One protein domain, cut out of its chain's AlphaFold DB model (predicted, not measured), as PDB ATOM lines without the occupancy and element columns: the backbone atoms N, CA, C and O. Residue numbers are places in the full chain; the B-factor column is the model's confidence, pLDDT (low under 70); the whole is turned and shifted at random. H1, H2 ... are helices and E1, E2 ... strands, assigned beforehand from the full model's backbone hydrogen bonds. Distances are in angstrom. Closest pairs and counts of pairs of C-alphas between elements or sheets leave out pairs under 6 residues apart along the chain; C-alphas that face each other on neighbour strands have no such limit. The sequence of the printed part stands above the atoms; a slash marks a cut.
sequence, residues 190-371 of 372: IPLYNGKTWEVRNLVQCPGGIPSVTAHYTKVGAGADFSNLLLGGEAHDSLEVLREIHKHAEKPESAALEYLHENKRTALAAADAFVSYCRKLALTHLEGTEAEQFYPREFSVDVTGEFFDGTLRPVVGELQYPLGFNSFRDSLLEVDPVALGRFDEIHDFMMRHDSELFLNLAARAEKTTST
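What this domain is: This is residues 190 to 371 of the 372 residues of an uncharacterized protein of Archaeon GW2011_AR5 (UniProt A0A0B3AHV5). Look first for a strongly twisted sheet of five strands that curls round one long helix, H2, which runs along most of the domain's length. The short H1 packs on one end of H2, the helical hairpin of H3 and H4 covers the sheet on the side away from H2, and H5 lies off by itself. You have 182 printed residues, with five named helices and five named strands in the order E1 E2 E3 H1 H2 E4 E5 H3 H4 H5. The sheet's order is E3 E2 E1 E4 E5, all antiparallel, and the class is mixed, helices and strands. The whole is compact, with a radius of gyration of the C-alphas of 17.4 A, and its spans are 57 by 32 by 30 A.

How they stand to each other: Start at E1, residues 198 to 205, and E2, residues 212 to 220, an antiparallel hairpin where N 201 and O 217 are 2.8 A apart. E2 bends by 57 degrees at residue 215. E3, residues 234 to 236, is an edge strand and forms a hairpin with E2, with N 220 and O 234 at 2.8 A; E1, E2 and E3 are a meander, each strand the antiparallel neighbour of the one before. E4, residues 298 to 308, is the other neighbour of E1, with N 202 and O 301 at 2.9 A. It forms a hairpin with edge strand E5, residues 311 to 320, where N 304 and O 315 are 2.9 A apart. The sheet curls round H2, residues 252 to 285; their closest C-alphas include Asn 263 and Pro 314 of E5, 5.6 A apart. H1, residues 238 to 245, runs along the strands over E1 at a height over the sheet of 8.7 A. H2 touches H1 with residues 252 to 260 alone, closest at the C-alphas of Leu 242 and Ala 256, 5.0 A, at a steep tilt of 57 degrees, opposite ways. H3, residues 327 to 335, runs across the strands over E2; with H1 and H2 on one face and H3 on the other there are three layers. H4, residues 337 to 353, runs slantwise to the strands over E2 and E1, and touches H3 with residues 339 to 340 alone, closest at the C-alphas of Leu 332 and Leu 340, 5.8 A. H5, residues 357 to 369, is not on the sheet and is apart from the other helices. Every O i to N i+4 pair is within hydrogen-bond range in H1, H2, H4 and H5, and 4 of 5 are in H3.

Where its parts are: Find C-alpha 198 at (39.750, 31.491, -37.619), where E1 begins. H2 runs 48.9 A, from C-alpha 252 at (37.753, 34.251, -54.646) to C-alpha 285 at (32.651, 58.941, -12.712). E4 measures 31.3 A, E5 26.5 A and H4 24.6 A. H5 ends at C-alpha 369, (45.022, 40.464, -12.424).

The domain as a whole: The two C-alphas farthest apart are those of Glu 250 and Gly 288, 57.4 A. The printed part has no cut; look for the long links at residues 221 to 233 and 286 to 297. The mean pLDDT of the printed part is 84.3, and residues 286 to 293, 323 to 327 and 353 to 371 are under 70.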
ATOM      1  N   ILE A 190      31.004  29.496 -38.035       92.25
ATOM      2  CA  ILE A 190      32.217  29.902 -38.746       92.25
ATOM      3  C   ILE A 190      32.545  28.865 -39.832       92.25
ATOM      4  O   ILE A 190      32.602  27.671 -39.522       92.25
ATOM      5  N   PRO A 191      32.794  29.265 -41.094       93.75
ATOM      6  CA  PRO A 191      33.340  28.343 -42.082       93.75
ATOM      7  C   PRO A 191      34.769  27.958 -41.696       93.75
ATOM      8  O   PRO A 191      35.584  28.819 -41.388       93.75
ATOM      9  N   LEU A 192      35.093  26.668 -41.710       94.75
ATOM     10  CA  LEU A 192      36.402  26.200 -41.253       94.75
ATOM     11  C   LEU A 192      37.477  26.369 -42.337       94.75
ATOM     12  O   LEU A 192      37.279  25.974 -43.485       94.75
ATOM     13  N   TYR A 193      38.647  26.865 -41.942       95.44
ATOM     14  CA  TYR A 193      39.865  26.879 -42.750       95.44
ATOM     15  C   TYR A 193      40.644  25.592 -42.469       95.44
ATOM     16  O   TYR A 193      41.167  25.412 -41.373       95.44
ATOM     17  N   ASN A 194      40.666  24.645 -43.413       93.56
ATOM     18  CA  ASN A 194      41.315  23.333 -43.236       93.56
ATOM     19  C   ASN A 194      40.894  22.598 -41.943       93.56
ATOM     20  O   ASN A 194      41.711  21.997 -41.249       93.56
ATOM     21  N   GLY A 195      39.602  22.670 -41.598       93.88
ATOM     22  CA  GLY A 195      39.053  22.066 -40.377       93.88
ATOM     23  C   GLY A 195      39.313  22.862 -39.090       93.88
ATOM     24  O   GLY A 195      38.950  22.396 -38.012       93.88
ATOM     25  N   LYS A 196      39.907  24.056 -39.185       95.38
ATOM     26  CA  LYS A 196      40.241  24.929 -38.058       95.38
ATOM     27  C   LYS A 196      39.386  26.199 -38.063       95.38
ATOM     28  O   LYS A 196      39.007  26.704 -39.123       95.38
ATOM     29  N   THR A 197      39.058  26.715 -36.882       94.62
ATOM     30  CA  THR A 197      38.417  28.032 -36.747       94.62
ATOM     31  C   THR A 197      39.419  29.151 -36.981       94.62
ATOM     32  O   THR A 197      40.627  28.959 -36.845       94.62
ATOM     33  N   TRP A 198      38.918  30.330 -37.338       95.94
ATOM     34  CA  TRP A 198      39.750  31.491 -37.619       95.94
ATOM     35  C   TRP A 198      39.051  32.797 -37.237       95.94
ATOM     36  O   TRP A 198      37.822  32.886 -37.231       95.94
ATOM     37  N   GLU A 199      39.857  33.814 -36.944       95.88
ATOM     38  CA  GLU A 199      39.433  35.184 -36.642       95.88
ATOM     39  C   GLU A 199      40.468  36.168 -37.185       95.88
ATOM     40  O   GLU A 199      41.659  36.017 -36.915       95.88
ATOM     41  N   VAL A 200      40.024  37.201 -37.901       96.69
ATOM     42  CA  VAL A 200      40.884  38.342 -38.228       96.69
ATOM     43  C   VAL A 200      41.001  39.205 -36.982       96.69
ATOM     44  O   VAL A 200      40.016  39.784 -36.516       96.69
ATOM     45  N   ARG A 201      42.210  39.299 -36.444       94.94
ATOM     46  CA  ARG A 201      42.543  40.222 -35.371       94.94
ATOM     47  C   ARG A 201      42.889  41.573 -35.966       94.94
ATOM     48  O   ARG A 201      43.909  41.714 -36.632       94.94
ATOM     49  N   ASN A 202      42.063  42.568 -35.681       96.00
ATOM     50  CA  ASN A 202      42.312  43.957 -36.042       96.00
ATOM     51  C   ASN A 202      42.946  44.665 -34.847       96.00
ATOM     52  O   ASN A 202      42.324  44.748 -33.789       96.00
ATOM     53  N   LEU A 203      44.165  45.179 -35.001       94.50
ATOM     54  CA  LEU A 203      44.791  46.026 -33.990       94.50
ATOM     55  C   LEU A 203      44.358  47.467 -34.210       94.50
ATOM     56  O   LEU A 203      44.508  48.011 -35.308       94.50
ATOM     57  N   VAL A 204      43.801  48.062 -33.163       94.12
ATOM     58  CA  VAL A 204      43.244  49.408 -33.192       94.12
ATOM     59  C   VAL A 204      44.108  50.322 -32.344       94.12
ATOM     60  O   VAL A 204      44.382  50.016 -31.183       94.12
ATOM     61  N   GLN A 205      44.498  51.457 -32.922       92.25
ATOM     62  CA  GLN A 205      45.121  52.571 -32.215       92.25
ATOM     63  C   GLN A 205      44.254  53.821 -32.368       92.25
ATOM     64  O   GLN A 205      43.692  54.073 -33.442       92.25
ATOM     65  N   CYS A 206      44.136  54.596 -31.292       90.56
ATOM     66  CA  CYS A 206      43.232  55.738 -31.189       90.56
ATOM     67  C   CYS A 206      43.979  57.068 -30.974       90.56
ATOM     68  O   CYS A 206      43.754  57.700 -29.945       90.56
ATOM     69  N   PRO A 207      44.845  57.542 -31.888       85.81
ATOM     70  CA  PRO A 207      45.523  58.828 -31.705       85.81
ATOM     71  C   PRO A 207      44.492  59.965 -31.590       85.81
ATOM     72  O   PRO A 207      43.621  60.113 -32.449       85.81
ATOM     73  N   GLY A 208      44.541  60.743 -30.503       78.44
ATOM     74  CA  GLY A 208      43.535  61.781 -30.229       78.44
ATOM     75  C   GLY A 208      42.113  61.233 -30.014       78.44
ATOM     76  O   GLY A 208      41.127  61.951 -30.178       78.44
ATOM     77  N   GLY A 209      41.984  59.943 -29.695       83.75
ATOM     78  CA  GLY A 209      40.714  59.266 -29.455       83.75
ATOM     79  C   GLY A 209      39.878  59.023 -30.710       83.75
ATOM     80  O   GLY A 209      38.658  58.894 -30.608       83.75
ATOM     81  N   ILE A 210      40.517  58.974 -31.883       90.38
ATOM     82  CA  ILE A 210      39.900  58.578 -33.153       90.38
ATOM     83  C   ILE A 210      40.420  57.179 -33.507       90.38
ATOM     84  O   ILE A 210      41.609  57.046 -33.803       90.38
ATOM     85  N   PRO A 211      39.591  56.121 -33.458       94.44
ATOM     86  CA  PRO A 211      40.063  54.769 -33.713       94.44
ATOM     87  C   PRO A 211      40.460  54.558 -35.170       94.44
ATOM     88  O   PRO A 211      39.783  54.967 -36.111       94.44
ATOM     89  N   SER A 212      41.564  53.843 -35.347       95.69
ATOM     90  CA  SER A 212      42.068  53.414 -36.643       95.69
ATOM     91  C   SER A 212      42.615  51.993 -36.538       95.69
ATOM     92  O   SER A 212      43.301  51.659 -35.577       95.69
ATOM     93  N   VAL A 213      42.308  51.140 -37.519       95.69
ATOM     94  CA  VAL A 213      42.944  49.816 -37.625       95.69
ATOM     95  C   VAL A 213      44.304  50.003 -38.285       95.69
ATOM     96  O   VAL A 213      44.363  50.336 -39.475       95.69
ATOM     97  N   THR A 214      45.372  49.803 -37.519       93.62
ATOM     98  CA  THR A 214      46.758  50.062 -37.945       93.62
ATOM     99  C   THR A 214      47.468  48.805 -38.435       93.62
ATOM    100  O   THR A 214      48.324  48.881 -39.320       93.62
ATOM    101  N   ALA A 215      47.043  47.641 -37.948       94.00
ATOM    102  CA  ALA A 215      47.511  46.338 -38.393       94.00
ATOM    103  C   ALA A 215      46.396  45.291 -38.279       94.00
ATOM    104  O   ALA A 215      45.444  45.460 -37.514       94.00
ATOM    105  N   HIS A 216      46.520  44.198 -39.023       95.19
ATOM    106  CA  HIS A 216      45.695  43.014 -38.826       95.19
ATOM    107  C   HIS A 216      46.457  41.750 -39.214       95.19
ATOM    108  O   HIS A 216      47.410  41.806 -39.984       95.19
ATOM    109  N   TYR A 217      46.018  40.623 -38.673       95.25
ATOM    110  CA  TYR A 217      46.445  39.285 -39.072       95.25
ATOM    111  C   TYR A 217      45.332  38.295 -38.735       95.25
ATOM    112  O   TYR A 217      44.443  38.601 -37.936       95.25
ATOM    113  N   THR A 218      45.360  37.099 -39.314       96.25
ATOM    114  CA  THR A 218      44.381  36.061 -38.981       96.25
ATOM    115  C   THR A 218      44.958  35.098 -37.962       96.25
ATOM    116  O   THR A 218      46.027  34.534 -38.165       96.25
ATOM    117  N   LYS A 219      44.229  34.870 -36.872       94.06
ATOM    118  CA  LYS A 219      44.487  33.769 -35.948       94.06
ATOM    119  C   LYS A 219      43.787  32.533 -36.485       94.06
ATOM    120  O   LYS A 219      42.570  32.565 -36.671       94.06
ATOM    121  N   VAL A 220      44.521  31.453 -36.698       95.25
ATOM    122  CA  VAL A 220      43.965  30.147 -37.048       95.25
ATOM    123  C   VAL A 220      44.127  29.226 -35.847       95.25
ATOM    124  O   VAL A 220      45.218  29.055 -35.315       95.25
ATOM    125  N   GLY A 221      43.027  28.634 -35.396       91.38
ATOM    126  CA  GLY A 221      43.007  27.737 -34.250       91.38
ATOM    127  C   GLY A 221      43.764  26.430 -34.479       91.38
ATOM    128  O   GLY A 221      43.968  25.990 -35.607       91.38
ATOM    129  N   ALA A 222      44.092  25.726 -33.395       88.00
ATOM    130  CA  ALA A 222      44.607  24.354 -33.482       88.00
ATOM    131  C   ALA A 222      43.553  23.352 -34.006       88.00
ATOM    132  O   ALA A 222      43.900  22.261 -34.454       88.00
ATOM    133  N   GLY A 223      42.264  23.710 -33.941       88.50
ATOM    134  CA  GLY A 223      41.139  22.861 -34.333       88.50
ATOM    135  C   GLY A 223      39.846  23.654 -34.536       88.50
ATOM    136  O   GLY A 223      39.869  24.874 -34.673       88.50
ATOM    137  N   ALA A 224      38.710  22.954 -34.554       89.19
ATOM    138  CA  ALA A 224      37.405  23.519 -34.912       89.19
ATOM    139  C   ALA A 224      36.677  24.263 -33.773       89.19
ATOM    140  O   ALA A 224      35.590  24.796 -33.989       89.19
ATOM    141  N   ASP A 225      37.235  24.289 -32.561       85.00
ATOM    142  CA  ASP A 225      36.530  24.812 -31.383       85.00
ATOM    143  C   ASP A 225      36.988  26.215 -30.973       85.00
ATOM    144  O   ASP A 225      36.179  27.009 -30.505       85.00
ATOM    145  N   PHE A 226      38.274  26.533 -31.153       85.50
ATOM    146  CA  PHE A 226      38.865  27.776 -30.657       85.50
ATOM    147  C   PHE A 226      39.941  28.295 -31.609       85.50
ATOM    148  O   PHE A 226      40.870  27.568 -31.951       85.50
ATOM    149  N   SER A 227      39.852  29.577 -31.952       83.81
ATOM    150  CA  SER A 227      40.770  30.335 -32.817       83.81
ATOM    151  C   SER A 227      42.021  30.843 -32.077       83.81
ATOM    152  O   SER A 227      42.755  31.689 -32.586       83.81
ATOM    153  N   ASN A 228      42.255  30.404 -30.835       82.81
ATOM    154  CA  ASN A 228      43.234  31.045 -29.969       82.81
ATOM    155  C   ASN A 228      44.676  30.570 -30.191       82.81
ATOM    156  O   ASN A 228      44.950  29.371 -30.133       82.81
ATOM    157  N   LEU A 229      45.605  31.521 -30.311       83.50
ATOM    158  CA  LEU A 229      47.037  31.252 -30.461       83.50
ATOM    159  C   LEU A 229      47.639  30.530 -29.246       83.50
ATOM    160  O   LEU A 229      48.381  29.565 -29.408       83.50
ATOM    161  N   LEU A 230      47.242  30.899 -28.021       78.69
ATOM    162  CA  LEU A 230      47.730  30.265 -26.785       78.69
ATOM    163  C   LEU A 230      47.339  28.784 -26.672       78.69
ATOM    164  O   LEU A 230      47.877  28.056 -25.843       78.69
ATOM    165  N   LEU A 231      46.397  28.324 -27.500       77.69
ATOM    166  CA  LEU A 231      45.912  26.947 -27.513       77.69
ATOM    167  C   LEU A 231      46.546  26.099 -28.625       77.69
ATOM    168  O   LEU A 231      46.035  25.008 -28.915       77.69
ATOM    169  N   GLY A 232      47.662  26.569 -29.192       83.19
ATOM    170  CA  GLY A 232      48.376  25.947 -30.311       83.19
ATOM    171  C   GLY A 232      47.891  26.427 -31.680       83.19
ATOM    172  O   GLY A 232      48.004  25.689 -32.653       83.19
ATOM    173  N   GLY A 233      47.258  27.603 -31.728       88.88
ATOM    174  CA  GLY A 233      46.929  28.272 -32.981       88.88
ATOM    175  C   GLY A 233      48.134  29.005 -33.567       88.88
ATOM    176  O   GLY A 233      49.136  29.210 -32.887       88.88
ATOM    177  N   GLU A 234      48.004  29.430 -34.815       92.75
ATOM    178  CA  GLU A 234      49.060  30.077 -35.598       92.75
ATOM    179  C   GLU A 234      48.548  31.390 -36.197       92.75
ATOM    180  O   GLU A 234      47.346  31.560 -36.446       92.75
ATOM    181  N   ALA A 235      49.456  32.345 -36.386       93.88
ATOM    182  CA  ALA A 235      49.165  33.586 -37.086       93.88
ATOM    183  C   ALA A 235      49.386  33.392 -38.591       93.88
ATOM    184  O   ALA A 235      50.341  32.747 -39.010       93.88
ATOM    185  N   HIS A 236      48.498  33.952 -39.405       96.00
ATOM    186  CA  HIS A 236      48.549  33.863 -40.861       96.00
ATOM    187  C   HIS A 236      48.244  35.211 -41.507       96.00
ATOM    188  O   HIS A 236      47.548  36.055 -40.926       96.00
ATOM    189  N   ASP A 237      48.690  35.362 -42.755       96.06
ATOM    190  CA  ASP A 237      48.219  36.429 -43.630       96.06
ATOM    191  C   ASP A 237      46.697  36.331 -43.808       96.06
ATOM    192  O   ASP A 237      46.131  35.266 -44.086       96.06
ATOM    193  N   SER A 238      46.007  37.455 -43.616       96.19
ATOM    194  CA  SER A 238      44.549  37.448 -43.645       96.19
ATOM    195  C   SER A 238      43.981  37.189 -45.028       96.19
ATOM    196  O   SER A 238      42.955  36.518 -45.140       96.19
ATOM    197  N   LEU A 239      44.632  37.685 -46.078       95.50
ATOM    198  CA  LEU A 239      44.147  37.512 -47.436       95.50
ATOM    199  C   LEU A 239      44.309  36.060 -47.899       95.50
ATOM    200  O   LEU A 239      43.421  35.545 -48.576       95.50
ATOM    201  N   GLU A 240      45.386  35.383 -47.502       95.56
ATOM    202  CA  GLU A 240      45.589  33.950 -47.738       95.56
ATOM    203  C   GLU A 240      44.449  33.107 -47.149       95.56
ATOM    204  O   GLU A 240      43.773  32.383 -47.884       95.56
ATOM    205  N   VAL A 241      44.172  33.254 -45.847       97.00
ATOM    206  CA  VAL A 241      43.107  32.485 -45.181       97.00
ATOM    207  C   VAL A 241      41.744  32.775 -45.814       97.00
ATOM    208  O   VAL A 241      40.972  31.857 -46.095       97.00
ATOM    209  N   LEU A 242      41.444  34.049 -46.085       96.88
ATOM    210  CA  LEU A 242      40.159  34.447 -46.656       96.88
ATOM    211  C   LEU A 242      39.975  33.956 -48.097       96.88
ATOM    212  O   LEU A 242      38.865  33.564 -48.459       96.88
ATOM    213  N   ARG A 243      41.035  33.911 -48.915       95.56
ATOM    214  CA  ARG A 243      40.975  33.319 -50.265       95.56
ATOM    215  C   ARG A 243      40.573  31.848 -50.208       95.56
ATOM    216  O   ARG A 243      39.736  31.428 -51.002       95.56
ATOM    217  N   GLU A 244      41.101  31.092 -49.249       96.12
ATOM    218  CA  GLU A 244      40.740  29.684 -49.063       96.12
ATOM    219  C   GLU A 244      39.300  29.499 -48.568       96.12
ATOM    220  O   GLU A 244      38.585  28.622 -49.057       96.12
ATOM    221  N   ILE A 245      38.818  30.364 -47.668       95.56
ATOM    222  CA  ILE A 245      37.403  30.379 -47.260       95.56
ATOM    223  C   ILE A 245      36.482  30.679 -48.453       95.56
ATOM    224  O   ILE A 245      35.410  30.084 -48.582       95.56
ATOM    225  N   HIS A 246      36.916  31.555 -49.360       94.19
ATOM    226  CA  HIS A 246      36.176  31.951 -50.557       94.19
ATOM    227  C   HIS A 246      36.533  31.149 -51.819       94.19
ATOM    228  O   HIS A 246      36.117  31.536 -52.910       94.19
ATOM    229  N   LYS A 247      37.233  30.010 -51.716       93.56
ATOM    230  CA  LYS A 247      37.747  29.263 -52.886       93.56
ATOM    231  C   LYS A 247      36.686  28.799 -53.890       93.56
ATOM    232  O   LYS A 247      37.010  28.502 -55.034       93.56
ATOM    233  N   HIS A 248      35.427  28.714 -53.462       90.69
ATOM    234  CA  HIS A 248      34.291  28.324 -54.301       90.69
ATOM    235  C   HIS A 248      33.481  29.513 -54.842       90.69
ATOM    236  O   HIS A 248      32.509  29.303 -55.564       90.69
ATOM    237  N   ALA A 249      33.848  30.750 -54.501       89.88
ATOM    238  CA  ALA A 249      33.266  31.934 -55.120       89.88
ATOM    239  C   ALA A 249      33.733  32.060 -56.580       89.88
ATOM    240  O   ALA A 249      34.821  31.611 -56.931       89.88
ATOM    241  N   GLU A 250      32.947  32.728 -57.429       90.69
ATOM    242  CA  GLU A 250      33.329  32.990 -58.828       90.69
ATOM    243  C   GLU A 250      34.635  33.803 -58.924       90.69
ATOM    244  O   GLU A 250      35.457  33.579 -59.810       90.69
ATOM    245  N   LYS A 251      34.838  34.733 -57.978       92.50
ATOM    246  CA  LYS A 251      36.039  35.571 -57.850       92.50
ATOM    247  C   LYS A 251      36.573  35.521 -56.412       92.50
ATOM    248  O   LYS A 251      36.305  36.449 -55.644       92.50
ATOM    249  N   PRO A 252      37.316  34.465 -56.028       91.62
ATOM    250  CA  PRO A 252      37.753  34.251 -54.646       91.62
ATOM    251  C   PRO A 252      38.557  35.416 -54.066       91.62
ATOM    252  O   PRO A 252      38.307  35.845 -52.947       91.62
ATOM    253  N   GLU A 253      39.481  35.977 -54.848       94.69
ATOM    254  CA  GLU A 253      40.315  37.097 -54.406       94.69
ATOM    255  C   GLU A 253      39.505  38.376 -54.173       94.69
ATOM    256  O   GLU A 253      39.673  39.031 -53.147       94.69
ATOM    257  N   SER A 254      38.593  38.714 -55.087       95.62
ATOM    258  CA  SER A 254      37.720  39.878 -54.917       95.62
ATOM    259  C   SER A 254      36.800  39.717 -53.706       95.62
ATOM    260  O   SER A 254      36.659  40.661 -52.938       95.62
ATOM    261  N   ALA A 255      36.233  38.523 -53.501       94.75
ATOM    262  CA  ALA A 255      35.385  38.230 -52.347       94.75
ATOM    263  C   ALA A 255      36.163  38.307 -51.020       94.75
ATOM    264  O   ALA A 255      35.674  38.884 -50.052       94.75
ATOM    265  N   ALA A 256      37.393  37.784 -50.988       96.44
ATOM    266  CA  ALA A 256      38.266  37.863 -49.822       96.44
ATOM    267  C   ALA A 256      38.638  39.315 -49.472       96.44
ATOM    268  O   ALA A 256      38.571  39.700 -48.306       96.44
ATOM    269  N   LEU A 257      38.976  40.139 -50.473       97.00
ATOM    270  CA  LEU A 257      39.264  41.565 -50.277       97.00
ATOM    271  C   LEU A 257      38.029  42.340 -49.808       97.00
ATOM    272  O   LEU A 257      38.125  43.132 -48.873       97.00
ATOM    273  N   GLU A 258      36.870  42.108 -50.427       97.06
ATOM    274  CA  GLU A 258      35.605  42.734 -50.028       97.06
ATOM    275  C   GLU A 258      35.255  42.394 -48.575       97.06
ATOM    276  O   GLU A 258      34.959  43.291 -47.781       97.06
ATOM    277  N   TYR A 259      35.379  41.119 -48.196       97.12
ATOM    278  CA  TYR A 259      35.176  40.701 -46.816       97.12
ATOM    279  C   TYR A 259      36.186  41.358 -45.871       97.12
ATOM    280  O   TYR A 259      35.788  41.843 -44.817       97.12
ATOM    281  N   LEU A 260      37.473  41.433 -46.229       96.94
ATOM    282  CA  LEU A 260      38.492  42.075 -45.392       96.94
ATOM    283  C   LEU A 260      38.208  43.574 -45.185       96.94
ATOM    284  O   LEU A 260      38.377  44.097 -44.081       96.94
ATOM    285  N   HIS A 261      37.714  44.268 -46.214       97.44
ATOM    286  CA  HIS A 261      37.260  45.654 -46.095       97.44
ATOM    287  C   HIS A 261      36.070  45.794 -45.134       97.44
ATOM    288  O   HIS A 261      36.072  46.687 -44.281       97.44
ATOM    289  N   GLU A 262      35.076  44.913 -45.232       97.62
ATOM    290  CA  GLU A 262      33.891  44.934 -44.366       97.62
ATOM    291  C   GLU A 262      34.209  44.495 -42.924       97.62
ATOM    292  O   GLU A 262      33.682  45.048 -41.955       97.62
ATOM    293  N   ASN A 263      35.154  43.569 -42.763       97.69
ATOM    294  CA  ASN A 263      35.733  43.161 -41.487       97.69
ATOM    295  C   ASN A 263      36.389  44.361 -40.784       97.69
ATOM    296  O   ASN A 263      36.038  44.667 -39.643       97.69
ATOM    297  N   LYS A 264      37.230  45.125 -41.500       97.94
ATOM    298  CA  LYS A 264      37.836  46.368 -40.992       97.94
ATOM    299  C   LYS A 264      36.782  47.406 -40.599       97.94
ATOM    300  O   LYS A 264      36.909  48.037 -39.551       97.94
ATOM    301  N   ARG A 265      35.732  47.591 -41.409       98.12
ATOM    302  CA  ARG A 265      34.619  48.503 -41.078       98.12
ATOM    303  C   ARG A 265      33.891  48.081 -39.804       98.12
ATOM    304  O   ARG A 265      33.591  48.928 -38.971       98.12
ATOM    305  N   THR A 266      33.654  46.784 -39.638       98.06
ATOM    306  CA  THR A 266      33.014  46.225 -38.441       98.06
ATOM    307  C   THR A 266      33.888  46.418 -37.202       98.06
ATOM    308  O   THR A 266      33.387  46.825 -36.155       98.06
ATOM    309  N   ALA A 267      35.202  46.202 -37.323       97.62
ATOM    310  CA  ALA A 267      36.151  46.464 -36.246       97.62
ATOM    311  C   ALA A 267      36.162  47.944 -35.830       97.62
ATOM    312  O   ALA A 267      36.138  48.241 -34.637       97.62
ATOM    313  N   LEU A 268      36.133  48.871 -36.794       98.00
ATOM    314  CA  LEU A 268      36.049  50.310 -36.519       98.00
ATOM    315  C   LEU A 268      34.726  50.706 -35.853       98.00
ATOM    316  O   LEU A 268      34.746  51.485 -34.909       98.00
ATOM    317  N   ALA A 269      33.594  50.128 -36.266       97.88
ATOM    318  CA  ALA A 269      32.305  50.381 -35.618       97.88
ATOM    319  C   ALA A 269      32.294  49.923 -34.145       97.88
ATOM    320  O   ALA A 269      31.815  50.649 -33.273       97.88
ATOM    321  N   ALA A 270      32.867  48.750 -33.849       96.50
ATOM    322  CA  ALA A 270      33.046  48.283 -32.471       96.50
ATOM    323  C   ALA A 270      33.998  49.199 -31.680       96.50
ATOM    324  O   ALA A 270      33.736  49.520 -30.521       96.50
ATOM    325  N   ALA A 271      35.089  49.639 -32.312       95.56
ATOM    326  CA  ALA A 271      36.064  50.543 -31.719       95.56
ATOM    327  C   ALA A 271      35.461  51.911 -31.362       95.56
ATOM    328  O   ALA A 271      35.652  52.380 -30.243       95.56
ATOM    329  N   ASP A 272      34.693  52.520 -32.267       95.88
ATOM    330  CA  ASP A 272      33.993  53.790 -32.039       95.88
ATOM    331  C   ASP A 272      33.008  53.695 -30.868       95.88
ATOM    332  O   ASP A 272      32.955  54.587 -30.009       95.88
ATOM    333  N   ALA A 273      32.244  52.599 -30.805       95.25
ATOM    334  CA  ALA A 273      31.309  52.335 -29.717       95.25
ATOM    335  C   ALA A 273      32.045  52.209 -28.372       95.25
ATOM    336  O   ALA A 273      31.673  52.867 -27.395       95.25
ATOM    337  N   PHE A 274      33.148  51.457 -28.341       92.00
ATOM    338  CA  PHE A 274      33.953  51.283 -27.137       92.00
ATOM    339  C   PHE A 274      34.621  52.588 -26.676       92.00
ATOM    340  O   PHE A 274      34.513  52.952 -25.507       92.00
ATOM    341  N   VAL A 275      35.232  53.360 -27.583       90.69
ATOM    342  CA  VAL A 275      35.804  54.684 -27.271       90.69
ATOM    343  C   VAL A 275      34.736  55.617 -26.694       90.69
ATOM    344  O   VAL A 275      34.967  56.280 -25.679       90.69
ATOM    345  N   SER A 276      33.548  55.646 -27.303       90.50
ATOM    346  CA  SER A 276      32.421  56.459 -26.831       90.50
ATOM    347  C   SER A 276      31.951  56.045 -25.438       90.50
ATOM    348  O   SER A 276      31.640  56.901 -24.609       90.50
ATOM    349  N   TYR A 277      31.906  54.742 -25.168       88.50
ATOM    350  CA  TYR A 277      31.580  54.201 -23.854       88.50
ATOM    351  C   TYR A 277      32.606  54.617 -22.794       88.50
ATOM    352  O   TYR A 277      32.213  55.129 -21.747       88.50
ATOM    353  N   CYS A 278      33.904  54.508 -23.084       83.31
ATOM    354  CA  CYS A 278      34.962  54.940 -22.169       83.31
ATOM    355  C   CYS A 278      34.817  56.423 -21.802       83.31
ATOM    356  O   CYS A 278      34.792  56.767 -20.620       83.31
ATOM    357  N   ARG A 279      34.608  57.297 -22.795       84.38
ATOM    358  CA  ARG A 279      34.380  58.734 -22.562       84.38
ATOM    359  C   ARG A 279      33.154  58.996 -21.682       84.38
ATOM    360  O   ARG A 279      33.214  59.823 -20.775       84.38
ATOM    361  N   LYS A 280      32.047  58.277 -21.912       83.94
ATOM    362  CA  LYS A 280      30.827  58.372 -21.086       83.94
ATOM    363  C   LYS A 280      31.067  57.919 -19.648       83.94
ATOM    364  O   LYS A 280      30.567  58.567 -18.730       83.94
ATOM    365  N   LEU A 281      31.834  56.848 -19.442       78.31
ATOM    366  CA  LEU A 281      32.217  56.406 -18.101       78.31
ATOM    367  C   LEU A 281      33.015  57.491 -17.376       78.31
ATOM    368  O   LEU A 281      32.682  57.815 -16.240       78.31
ATOM    369  N   ALA A 282      33.995  58.118 -18.034       76.44
ATOM    370  CA  ALA A 282      34.724  59.236 -17.437       76.44
ATOM    371  C   ALA A 282      33.829  60.425 -17.100       76.44
ATOM    372  O   ALA A 282      33.925  60.942 -15.999       76.44
ATOM    373  N   LEU A 283      32.923  60.832 -17.990       76.00
ATOM    374  CA  LEU A 283      31.979  61.914 -17.678       76.00
ATOM    375  C   LEU A 283      31.100  61.597 -16.463       76.00
ATOM    376  O   LEU A 283      30.707  62.503 -15.736       76.00
ATOM    377  N   THR A 284      30.776  60.321 -16.267       77.69
ATOM    378  CA  THR A 284      29.891  59.863 -15.190       77.69
ATOM    379  C   THR A 284      30.623  59.736 -13.856       77.69
ATOM    380  O   THR A 284      30.029  59.954 -12.803       77.69
ATOM    381  N   HIS A 285      31.902  59.365 -13.893       70.75
ATOM    382  CA  HIS A 285      32.651  58.941 -12.712       70.75
ATOM    383  C   HIS A 285      33.865  59.823 -12.396       70.75
ATOM    384  O   HIS A 285      34.383  59.761 -11.295       70.75
ATOM    385  N   LEU A 286      34.346  60.664 -13.307       67.50
ATOM    386  CA  LEU A 286      35.555  61.466 -13.110       67.50
ATOM    387  C   LEU A 286      35.217  62.958 -13.193       67.50
ATOM    388  O   LEU A 286      35.364  63.602 -14.233       67.50
ATOM    389  N   GLU A 287      34.766  63.521 -12.068       60.84
ATOM    390  CA  GLU A 287      34.530  64.963 -11.947       60.84
ATOM    391  C   GLU A 287      35.803  65.767 -12.268       60.84
ATOM    392  O   GLU A 287      36.908  65.412 -11.859       60.84
ATOM    393  N   GLY A 288      35.649  66.870 -13.010       61.56
ATOM    394  CA  GLY A 288      36.748  67.788 -13.336       61.56
ATOM    395  C   GLY A 288      37.730  67.297 -14.407       61.56
ATOM    396  O   GLY A 288      38.699  67.997 -14.686       61.56
ATOM    397  N   THR A 289      37.485  66.135 -15.024       61.12
ATOM    398  CA  THR A 289      38.340  65.597 -16.093       61.12
ATOM    399  C   THR A 289      37.797  65.976 -17.471       61.12
ATOM    400  O   THR A 289      36.597  65.864 -17.729       61.12
ATOM    401  N   GLU A 290      38.672  66.384 -18.392       67.50
ATOM    402  CA  GLU A 290      38.301  66.532 -19.801       67.50
ATOM    403  C   GLU A 290      38.075  65.145 -20.414       67.50
ATOM    404  O   GLU A 290      39.020  64.414 -20.706       67.50
ATOM    405  N   ALA A 291      36.813  64.763 -20.609       66.81
ATOM    406  CA  ALA A 291      36.445  63.439 -21.118       66.81
ATOM    407  C   ALA A 291      37.065  63.090 -22.476       66.81
ATOM    408  O   ALA A 291      37.244  61.915 -22.789       66.81
ATOM    409  N   GLU A 292      37.432  64.096 -23.271       69.44
ATOM    410  CA  GLU A 292      38.144  63.920 -24.539       69.44
ATOM    411  C   GLU A 292      39.497  63.219 -24.364       69.44
ATOM    412  O   GLU A 292      39.942  62.528 -25.277       69.44
ATOM    413  N   GLN A 293      40.095  63.311 -23.173       69.25
ATOM    414  CA  GLN A 293      41.356  62.663 -22.812       69.25
ATOM    415  C   GLN A 293      41.175  61.217 -22.311       69.25
ATOM    416  O   GLN A 293      42.162  60.512 -22.095       69.25
ATOM    417  N   PHE A 294      39.933  60.752 -22.119       74.25
ATOM    418  CA  PHE A 294      39.637  59.448 -21.529       74.25
ATOM    419  C   PHE A 294      39.120  58.450 -22.575       74.25
ATOM    420  O   PHE A 294      37.917  58.280 -22.781       74.25
ATOM    421  N   TYR A 295      40.050  57.764 -23.237       79.12
ATOM    422  CA  TYR A 295      39.759  56.727 -24.224       79.12
ATOM    423  C   TYR A 295      40.833  55.619 -24.218       79.12
ATOM    424  O   TYR A 295      41.973  55.859 -23.811       79.12
ATOM    425  N   PRO A 296      40.491  54.401 -24.677       82.75
ATOM    426  CA  PRO A 296      41.454  53.321 -24.826       82.75
ATOM    427  C   PRO A 296      42.381  53.643 -26.000       82.75
ATOM    428  O   PRO A 296      41.919  53.835 -27.122       82.75
ATOM    429  N   ARG A 297      43.691  53.725 -25.747       83.62
ATOM    430  CA  ARG A 297      44.678  54.030 -26.797       83.62
ATOM    431  C   ARG A 297      44.872  52.884 -27.765       83.62
ATOM    432  O   ARG A 297      44.955  53.113 -28.964       83.62
ATOM    433  N   GLU A 298      44.974  51.676 -27.221       87.25
ATOM    434  CA  GLU A 298      45.320  50.473 -27.966       87.25
ATOM    435  C   GLU A 298      44.479  49.302 -27.477       87.25
ATOM    436  O   GLU A 298      44.378  49.040 -26.275       87.25
ATOM    437  N   PHE A 299      43.867  48.595 -28.416       88.88
ATOM    438  CA  PHE A 299      43.113  47.367 -28.178       88.88
ATOM    439  C   PHE A 299      43.048  46.550 -29.466       88.88
ATOM    440  O   PHE A 299      43.548  46.963 -30.513       88.88
ATOM    441  N   SER A 300      42.434  45.372 -29.400       91.38
ATOM    442  CA  SER A 300      42.167  44.587 -30.605       91.38
ATOM    443  C   SER A 300      40.705  44.194 -30.720       91.38
ATOM    444  O   SER A 300      40.007  44.064 -29.715       91.38
ATOM    445  N   VAL A 301      40.244  44.022 -31.954       94.00
ATOM    446  CA  VAL A 301      38.910  43.518 -32.275       94.00
ATOM    447  C   VAL A 301      39.069  42.284 -33.152       94.00
ATOM    448  O   VAL A 301      39.544  42.365 -34.287       94.00
ATOM    449  N   ASP A 302      38.668  41.142 -32.611       93.94
ATOM    450  CA  ASP A 302      38.695  39.854 -33.282       93.94
ATOM    451  C   ASP A 302      37.358  39.636 -34.001       93.94
ATOM    452  O   ASP A 302      36.291  39.539 -33.384       93.94
ATOM    453  N   VAL A 303      37.416  39.590 -35.332       96.88
ATOM    454  CA  VAL A 303      36.247  39.503 -36.210       96.88
ATOM    455  C   VAL A 303      36.352  38.246 -37.066       96.88
ATOM    456  O   VAL A 303      37.317  38.055 -37.807       96.88
ATOM    457  N   THR A 304      35.337  37.393 -36.982       96.25
ATOM    458  CA  THR A 304      35.187  36.179 -37.800       96.25
ATOM    459  C   THR A 304      34.020  36.329 -38.776       96.25
ATOM    460  O   THR A 304      33.413  37.399 -38.869       96.25
ATOM    461  N   GLY A 305      33.704  35.285 -39.541       94.69
ATOM    462  CA  GLY A 305      32.632  35.288 -40.533       94.69
ATOM    463  C   GLY A 305      31.575  34.217 -40.284       94.69
ATOM    464  O   GLY A 305      31.894  33.110 -39.869       94.69
ATOM    465  N   GLU A 306      30.321  34.524 -40.606       93.44
ATOM    466  CA  GLU A 306      29.230  33.549 -40.695       93.44
ATOM    467  C   GLU A 306      28.531  33.683 -42.052       93.44
ATOM    468  O   GLU A 306      28.241  34.795 -42.503       93.44
ATOM    469  N   PHE A 307      28.264  32.557 -42.718       88.12
ATOM    470  CA  PHE A 307      27.508  32.574 -43.968       88.12
ATOM    471  C   PHE A 307      26.028  32.854 -43.698       88.12
ATOM    472  O   PHE A 307      25.358  32.115 -42.978       88.12
ATOM    473  N   PHE A 308      25.516  33.905 -44.328       82.56
ATOM    474  CA  PHE A 308      24.107  34.273 -44.336       82.56
ATOM    475  C   PHE A 308      23.692  34.550 -45.783       82.56
ATOM    476  O   PHE A 308      24.317  35.371 -46.455       82.56
ATOM    477  N   ASP A 309      22.692  33.818 -46.282       84.38
ATOM    478  CA  ASP A 309      22.228  33.882 -47.677       84.38
ATOM    479  C   ASP A 309      23.364  33.743 -48.709       84.38
ATOM    480  O   ASP A 309      23.466  34.492 -49.680       84.38
ATOM    481  N   GLY A 310      24.288  32.805 -48.463       81.56
ATOM    482  CA  GLY A 310      25.443  32.549 -49.335       81.56
ATOM    483  C   GLY A 310      26.554  33.605 -49.270       81.56
ATOM    484  O   GLY A 310      27.582  33.439 -49.921       81.56
ATOM    485  N   THR A 311      26.397  34.657 -48.461       88.12
ATOM    486  CA  THR A 311      27.398  35.717 -48.273       88.12
ATOM    487  C   THR A 311      28.060  35.593 -46.906       88.12
ATOM    488  O   THR A 311      27.374  35.443 -45.895       88.12
ATOM    489  N   LEU A 312      29.389  35.685 -46.851       93.88
ATOM    490  CA  LEU A 312      30.112  35.719 -45.582       93.88
ATOM    491  C   LEU A 312      29.942  37.101 -44.936       93.88
ATOM    492  O   LEU A 312      30.338  38.112 -45.510       93.88
ATOM    493  N   ARG A 313      29.331  37.156 -43.753       95.00
ATOM    494  CA  ARG A 313      29.102  38.400 -43.003       95.00
ATOM    495  C   ARG A 313      30.017  38.450 -41.780       95.00
ATOM    496  O   ARG A 313      30.159  37.418 -41.122       95.00
ATOM    497  N   PRO A 314      30.628  39.601 -41.452       97.12
ATOM    498  CA  PRO A 314      31.467  39.713 -40.267       97.12
ATOM    499  C   PRO A 314      30.641  39.600 -38.980       97.12
ATOM    500  O   PRO A 314      29.511  40.086 -38.893       97.12
ATOM    501  N   VAL A 315      31.234  38.964 -37.976       96.12
ATOM    502  CA  VAL A 315      30.703  38.821 -36.619       96.12
ATOM    503  C   VAL A 315      31.845  39.093 -35.650       96.12
ATOM    504  O   VAL A 315      32.920  38.502 -35.770       96.12
ATOM    505  N   VAL A 316      31.630  39.990 -34.690       94.94
ATOM    506  CA  VAL A 316      32.639  40.302 -33.673       94.94
ATOM    507  C   VAL A 316      32.649  39.186 -32.633       94.94
ATOM    508  O   VAL A 316      31.678  39.006 -31.900       94.94
ATOM    509  N   GLY A 317      33.752  38.439 -32.561       88.94
ATOM    510  CA  GLY A 317      33.944  37.390 -31.561       88.94
ATOM    511  C   GLY A 317      34.353  37.975 -30.211       88.94
ATOM    512  O   GLY A 317      33.739  37.695 -29.177       88.94
ATOM    513  N   GLU A 318      35.351  38.859 -30.214       87.44
ATOM    514  CA  GLU A 318      35.952  39.409 -28.998       87.44
ATOM    515  C   GLU A 318      36.522  40.815 -29.260       87.44
ATOM    516  O   GLU A 318      37.057  41.086 -30.331       87.44
ATOM    517  N   LEU A 319      36.397  41.721 -28.288       89.12
ATOM    518  CA  LEU A 319      37.163  42.970 -28.237       89.12
ATOM    519  C   LEU A 319      38.067  42.872 -27.019       89.12
ATOM    520  O   LEU A 319      37.569  42.712 -25.907       89.12
ATOM    521  N   GLN A 320      39.379  42.943 -27.232       83.31
ATOM    522  CA  GLN A 320      40.380  42.709 -26.204       83.31
ATOM    523  C   GLN A 320      41.005  44.011 -25.702       83.31
ATOM    524  O   GLN A 320      41.775  44.643 -26.429       83.31
ATOM    525  N   TYR A 321      40.704  44.375 -24.451       79.19
ATOM    526  CA  TYR A 321      41.286  45.523 -23.754       79.19
ATOM    527  C   TYR A 321      41.580  45.206 -22.265       79.19
ATOM    528  O   TYR A 321      40.709  44.638 -21.601       79.19
ATOM    529  N   PRO A 322      42.766  45.567 -21.725       71.38
ATOM    530  CA  PRO A 322      43.927  46.071 -22.461       71.38
ATOM    531  C   PRO A 322      44.396  45.061 -23.512       71.38
ATOM    532  O   PRO A 322      44.053  43.878 -23.452       71.38
ATOM    533  N   LEU A 323      45.120  45.539 -24.523       69.38
ATOM    534  CA  LEU A 323      45.654  44.680 -25.573       69.38
ATOM    535  C   LEU A 323      46.614  43.678 -24.908       69.38
ATOM    536  O   LEU A 323      47.701  44.043 -24.471       69.38
ATOM    537  N   GLY A 324      46.153  42.438 -24.713       54.19
ATOM    538  CA  GLY A 324      46.833  41.478 -23.846       54.19
ATOM    539  C   GLY A 324      48.258  41.191 -24.317       54.19
ATOM    540  O   GLY A 324      48.460  40.805 -25.466       54.19
ATOM    541  N   PHE A 325      49.204  41.394 -23.397       42.91
ATOM    542  CA  PHE A 325      50.616  40.995 -23.379       42.91
ATOM    543  C   PHE A 325      51.184  40.333 -24.637       42.91
ATOM    544  O   PHE A 325      50.787  39.212 -24.946       42.91
ATOM    545  N   ASN A 326      52.195  40.978 -25.242       48.72
ATOM    546  CA  ASN A 326      53.269  40.478 -26.132       48.72
ATOM    547  C   ASN A 326      52.927  39.552 -27.323       48.72
ATOM    548  O   ASN A 326      53.723  39.450 -28.246       48.72
ATOM    549  N   SER A 327      51.753  38.926 -27.378       62.84
ATOM    550  CA  SER A 327      51.419  37.852 -28.317       62.84
ATOM    551  C   SER A 327      51.171  38.353 -29.735       62.84
ATOM    552  O   SER A 327      51.396  37.628 -30.702       62.84
ATOM    553  N   PHE A 328      50.730  39.605 -29.884       83.06
ATOM    554  CA  PHE A 328      50.482  40.170 -31.206       83.06
ATOM    555  C   PHE A 328      51.762  40.627 -31.904       83.06
ATOM    556  O   PHE A 328      51.786  40.615 -33.129       83.06
ATOM    557  N   ARG A 329      52.798  41.039 -31.157       88.19
ATOM    558  CA  ARG A 329      54.049  41.536 -31.743       88.19
ATOM    559  C   ARG A 329      54.772  40.422 -32.479       88.19
ATOM    560  O   ARG A 329      55.103  40.617 -33.638       88.19
ATOM    561  N   ASP A 330      54.931  39.263 -31.844       87.75
ATOM    562  CA  ASP A 330      55.554  38.090 -32.472       87.75
ATOM    563  C   ASP A 330      54.758  37.645 -33.707       87.75
ATOM    564  O   ASP A 330      55.325  37.458 -34.779       87.75
ATOM    565  N   SER A 331      53.426  37.603 -33.581       89.56
ATOM    566  CA  SER A 331      52.521  37.273 -34.691       89.56
ATOM    567  C   SER A 331      52.661  38.244 -35.871       89.56
ATOM    568  O   SER A 331      52.724  37.826 -37.022       89.56
ATOM    569  N   LEU A 332      52.715  39.555 -35.609       90.75
ATOM    570  CA  LEU A 332      52.903  40.555 -36.660       90.75
ATOM    571  C   LEU A 332      54.319  40.553 -37.222       90.75
ATOM    572  O   LEU A 332      54.479  40.772 -38.412       90.75
ATOM    573  N   LEU A 333      55.340  40.321 -36.400       92.06
ATOM    574  CA  LEU A 333      56.719  40.239 -36.867       92.06
ATOM    575  C   LEU A 333      56.881  39.110 -37.891       92.06
ATOM    576  O   LEU A 333      57.605  39.275 -38.871       92.06
ATOM    577  N   GLU A 334      56.193  37.992 -37.662       90.31
ATOM    578  CA  GLU A 334      56.168  36.843 -38.565       90.31
ATOM    579  C   GLU A 334      55.357  37.114 -39.842       90.31
ATOM    580  O   GLU A 334      55.821  36.797 -40.936       90.31
ATOM    581  N   VAL A 335      54.167  37.714 -39.717       92.75
ATOM    582  CA  VAL A 335      53.210  37.843 -40.832       92.75
ATOM    583  C   VAL A 335      53.369  39.144 -41.631       92.75
ATOM    584  O   VAL A 335      53.369  39.117 -42.859       92.75
ATOM    585  N   ASP A 336      53.492  40.292 -40.960       93.44
ATOM    586  CA  ASP A 336      53.621  41.621 -41.578       93.44
ATOM    587  C   ASP A 336      54.522  42.546 -40.724       93.44
ATOM    588  O   ASP A 336      54.036  43.406 -39.970       93.44
ATOM    589  N   PRO A 337      55.860  42.421 -40.840       93.56
ATOM    590  CA  PRO A 337      56.799  43.244 -40.078       93.56
ATOM    591  C   PRO A 337      56.705  44.737 -40.427       93.56
ATOM    592  O   PRO A 337      57.089  45.589 -39.624       93.56
ATOM    593  N   VAL A 338      56.172  45.086 -41.605       94.38
ATOM    594  CA  VAL A 338      55.963  46.487 -41.992       94.38
ATOM    595  C   VAL A 338      54.769  47.069 -41.231       94.38
ATOM    596  O   VAL A 338      54.826  48.218 -40.794       94.38
ATOM    597  N   ALA A 339      53.694  46.298 -41.032       92.56
ATOM    598  CA  ALA A 339      52.593  46.693 -40.153       92.56
ATOM    599  C   ALA A 339      53.034  46.858 -38.704       92.56
ATOM    600  O   ALA A 339      52.609  47.822 -38.070       92.56
ATOM    601  N   LEU A 340      53.910  45.980 -38.206       93.25
ATOM    602  CA  LEU A 340      54.488  46.137 -36.873       93.25
ATOM    603  C   LEU A 340      55.261  47.458 -36.748       93.25
ATOM    604  O   LEU A 340      55.025  48.205 -35.807       93.25
ATOM    605  N   GLY A 341      56.106  47.792 -37.731       91.88
ATOM    606  CA  GLY A 341      56.820  49.072 -37.750       91.88
ATOM    607  C   GLY A 341      55.876  50.282 -37.702       91.88
ATOM    608  O   GLY A 341      56.077  51.185 -36.896       91.88
ATOM    609  N   ARG A 342      54.791  50.270 -38.491       92.69
ATOM    610  CA  ARG A 342      53.766  51.334 -38.450       92.69
ATOM    611  C   ARG A 342      53.047  51.406 -37.101       92.69
ATOM    612  O   ARG A 342      52.765  52.501 -36.623       92.69
ATOM    613  N   PHE A 343      52.725  50.255 -36.510       91.06
ATOM    614  CA  PHE A 343      52.092  50.184 -35.193       91.06
ATOM    615  C   PHE A 343      52.993  50.822 -34.126       91.06
ATOM    616  O   PHE A 343      52.519  51.630 -33.326       91.06
ATOM    617  N   ASP A 344      54.291  50.514 -34.159       90.88
ATOM    618  CA  ASP A 344      55.296  51.033 -33.227       90.88
ATOM    619  C   ASP A 344      55.502  52.543 -33.375       90.88
ATOM    620  O   ASP A 344      55.520  53.266 -32.380       90.88
ATOM    621  N   GLU A 345      55.558  53.053 -34.605       90.31
ATOM    622  CA  GLU A 345      55.659  54.495 -34.862       90.31
ATOM    623  C   GLU A 345      54.469  55.278 -34.278       90.31
ATOM    624  O   GLU A 345      54.648  56.354 -33.695       90.31
ATOM    625  N   ILE A 346      53.250  54.741 -34.410       87.62
ATOM    626  CA  ILE A 346      52.033  55.360 -33.865       87.62
ATOM    627  C   ILE A 346      52.000  55.235 -32.339       87.62
ATOM    628  O   ILE A 346      51.632  56.200 -31.662       87.62
ATOM    629  N   HIS A 347      52.430  54.098 -31.789       85.88
ATOM    630  CA  HIS A 347      52.580  53.904 -30.348       85.88
ATOM    631  C   HIS A 347      53.520  54.963 -29.755       85.88
ATOM    632  O   HIS A 347      53.124  55.720 -28.868       85.88
ATOM    633  N   ASP A 348      54.726  55.103 -30.309       85.75
ATOM    634  CA  ASP A 348      55.731  56.079 -29.875       85.75
ATOM    635  C   ASP A 348      55.253  57.529 -30.021       85.75
ATOM    636  O   ASP A 348      55.649  58.420 -29.260       85.75
ATOM    637  N   PHE A 349      54.417  57.809 -31.021       84.44
ATOM    638  CA  PHE A 349      53.750  59.099 -31.145       84.44
ATOM    639  C   PHE A 349      52.761  59.330 -29.990       84.44
ATOM    640  O   PHE A 349      52.880  60.339 -29.293       84.44
ATOM    641  N   MET A 350      51.843  58.393 -29.723       81.88
ATOM    642  CA  MET A 350      50.870  58.509 -28.624       81.88
ATOM    643  C   MET A 350      51.559  58.626 -27.256       81.88
ATOM    644  O   MET A 350      51.173  59.469 -26.449       81.88
ATOM    645  N   MET A 351      52.630  57.861 -27.016       76.19
ATOM    646  CA  MET A 351      53.418  57.919 -25.776       76.19
ATOM    647  C   MET A 351      54.041  59.294 -25.508       76.19
ATOM    648  O   MET A 351      54.219  59.675 -24.354       76.19
ATOM    649  N   ARG A 352      54.394  60.044 -26.559       75.94
ATOM    650  CA  ARG A 352      55.003  61.379 -26.435       75.94
ATOM    651  C   ARG A 352      53.983  62.504 -26.288       75.94
ATOM    652  O   ARG A 352      54.352  63.575 -25.807       75.94
ATOM    653  N   HIS A 353      52.749  62.294 -26.742       66.50
ATOM    654  CA  HIS A 353      51.778  63.370 -26.943       66.50
ATOM    655  C   HIS A 353      50.487  63.237 -26.130       66.50
ATOM    656  O   HIS A 353      49.836  64.255 -25.908       66.50
ATOM    657  N   ASP A 354      50.135  62.046 -25.640       62.03
ATOM    658  CA  ASP A 354      48.917  61.849 -24.856       62.03
ATOM    659  C   ASP A 354      49.196  61.683 -23.346       62.03
ATOM    660  O   ASP A 354      50.229  61.165 -22.926       62.03
ATOM    661  N   SER A 355      48.240  62.080 -22.495       56.31
ATOM    662  CA  SER A 355      48.368  62.026 -21.030       56.31
ATOM    663  C   SER A 355      48.433  60.587 -20.478       56.31
ATOM    664  O   SER A 355      47.603  59.739 -20.787       56.31
ATOM    665  N   GLU A 356      49.391  60.256 -19.608       52.44
ATOM    666  CA  GLU A 356      49.690  58.872 -19.171       52.44
ATOM    667  C   GLU A 356      48.560  58.110 -18.431       52.44
ATOM    668  O   GLU A 356      48.737  56.943 -18.072       52.44
ATOM    669  N   LEU A 357      47.399  58.728 -18.181       52.59
ATOM    670  CA  LEU A 357      46.363  58.224 -17.275       52.59
ATOM    671  C   LEU A 357      45.939  56.779 -17.599       52.59
ATOM    672  O   LEU A 357      45.995  55.917 -16.729       52.59
ATOM    673  N   PHE A 358      45.591  56.474 -18.850       52.62
ATOM    674  CA  PHE A 358      45.094  55.142 -19.212       52.62
ATOM    675  C   PHE A 358      46.156  54.050 -19.294       52.62
ATOM    676  O   PHE A 358      45.872  52.905 -18.957       52.62
ATOM    677  N   LEU A 359      47.379  54.390 -19.695       49.69
ATOM    678  CA  LEU A 359      48.484  53.429 -19.730       49.69
ATOM    679  C   LEU A 359      48.904  53.041 -18.311       49.69
ATOM    680  O   LEU A 359      49.124  51.867 -18.027       49.69
ATOM    681  N   ASN A 360      48.898  54.009 -17.391       49.53
ATOM    682  CA  ASN A 360      49.125  53.766 -15.972       49.53
ATOM    683  C   ASN A 360      47.974  52.975 -15.319       49.53
ATOM    684  O   ASN A 360      48.230  52.155 -14.436       49.53
ATOM    685  N   LEU A 361      46.718  53.183 -15.744       52.59
ATOM    686  CA  LEU A 361      45.561  52.396 -15.287       52.59
ATOM    687  C   LEU A 361      45.597  50.956 -15.827       52.59
ATOM    688  O   LEU A 361      45.391  50.026 -15.053       52.59
ATOM    689  N   ALA A 362      45.919  50.762 -17.110       50.75
ATOM    690  CA  ALA A 362      46.064  49.444 -17.730       50.75
ATOM    691  C   ALA A 362      47.207  48.641 -17.087       50.75
ATOM    692  O   ALA A 362      46.978  47.525 -16.632       50.75
ATOM    693  N   ALA A 363      48.391  49.246 -16.919       55.03
ATOM    694  CA  ALA A 363      49.536  48.617 -16.251       55.03
ATOM    695  C   ALA A 363      49.282  48.309 -14.758       55.03
ATOM    696  O   ALA A 363      49.910  47.424 -14.172       55.03
ATOM    697  N   ARG A 364      48.366  49.040 -14.102       51.91
ATOM    698  CA  ARG A 364      47.906  48.726 -12.737       51.91
ATOM    699  C   ARG A 364      46.897  47.585 -12.717       51.91
ATOM    700  O   ARG A 364      47.070  46.686 -11.900       51.91
ATOM    701  N   ALA A 365      45.892  47.604 -13.596       49.28
ATOM    702  CA  ALA A 365      44.915  46.522 -13.727       49.28
ATOM    703  C   ALA A 365      45.631  45.188 -13.967       49.28
ATOM    704  O   ALA A 365      45.347  44.206 -13.291       49.28
ATOM    705  N   GLU A 366      46.642  45.216 -14.833       49.47
ATOM    706  CA  GLU A 366      47.530  44.108 -15.161       49.47
ATOM    707  C   GLU A 366      48.199  43.479 -13.925       49.47
ATOM    708  O   GLU A 366      48.099  42.266 -13.708       49.47
ATOM    709  N   LYS A 367      48.815  44.303 -13.061       49.25
ATOM    710  CA  LYS A 367      49.433  43.844 -11.806       49.25
ATOM    711  C   LYS A 367      48.416  43.184 -10.880       49.25
ATOM    712  O   LYS A 367      48.725  42.139 -10.306       49.25
ATOM    713  N   THR A 368      47.214  43.744 -10.778       43.84
ATOM    714  CA  THR A 368      46.135  43.210  -9.934       43.84
ATOM    715  C   THR A 368      45.579  41.890 -10.478       43.84
ATOM    716  O   THR A 368      45.319  40.978  -9.703       43.84
ATOM    717  N   THR A 369      45.458  41.730 -11.802       39.09
ATOM    718  CA  THR A 369      45.022  40.464 -12.424       39.09
ATOM    719  C   THR A 369      46.082  39.366 -12.417       39.09
ATOM    720  O   THR A 369      45.720  38.201 -12.446       39.09
ATOM    721  N   SER A 370      47.377  39.699 -12.365       32.41
ATOM    722  CA  SER A 370      48.461  38.702 -12.255       32.41
ATOM    723  C   SER A 370      48.680  38.155 -10.836       32.41
ATOM    724  O   SER A 370      49.434  37.201 -10.654       32.41
ATOM    725  N   THR A 371      48.067  38.787  -9.827       28.70
ATOM    726  CA  THR A 371      48.170  38.399  -8.408       28.70
ATOM    727  C   THR A 371      46.943  37.646  -7.883       28.70
ATOM    728  O   THR A 371      46.978  37.171  -6.747       28.70
TER     729      THR A 371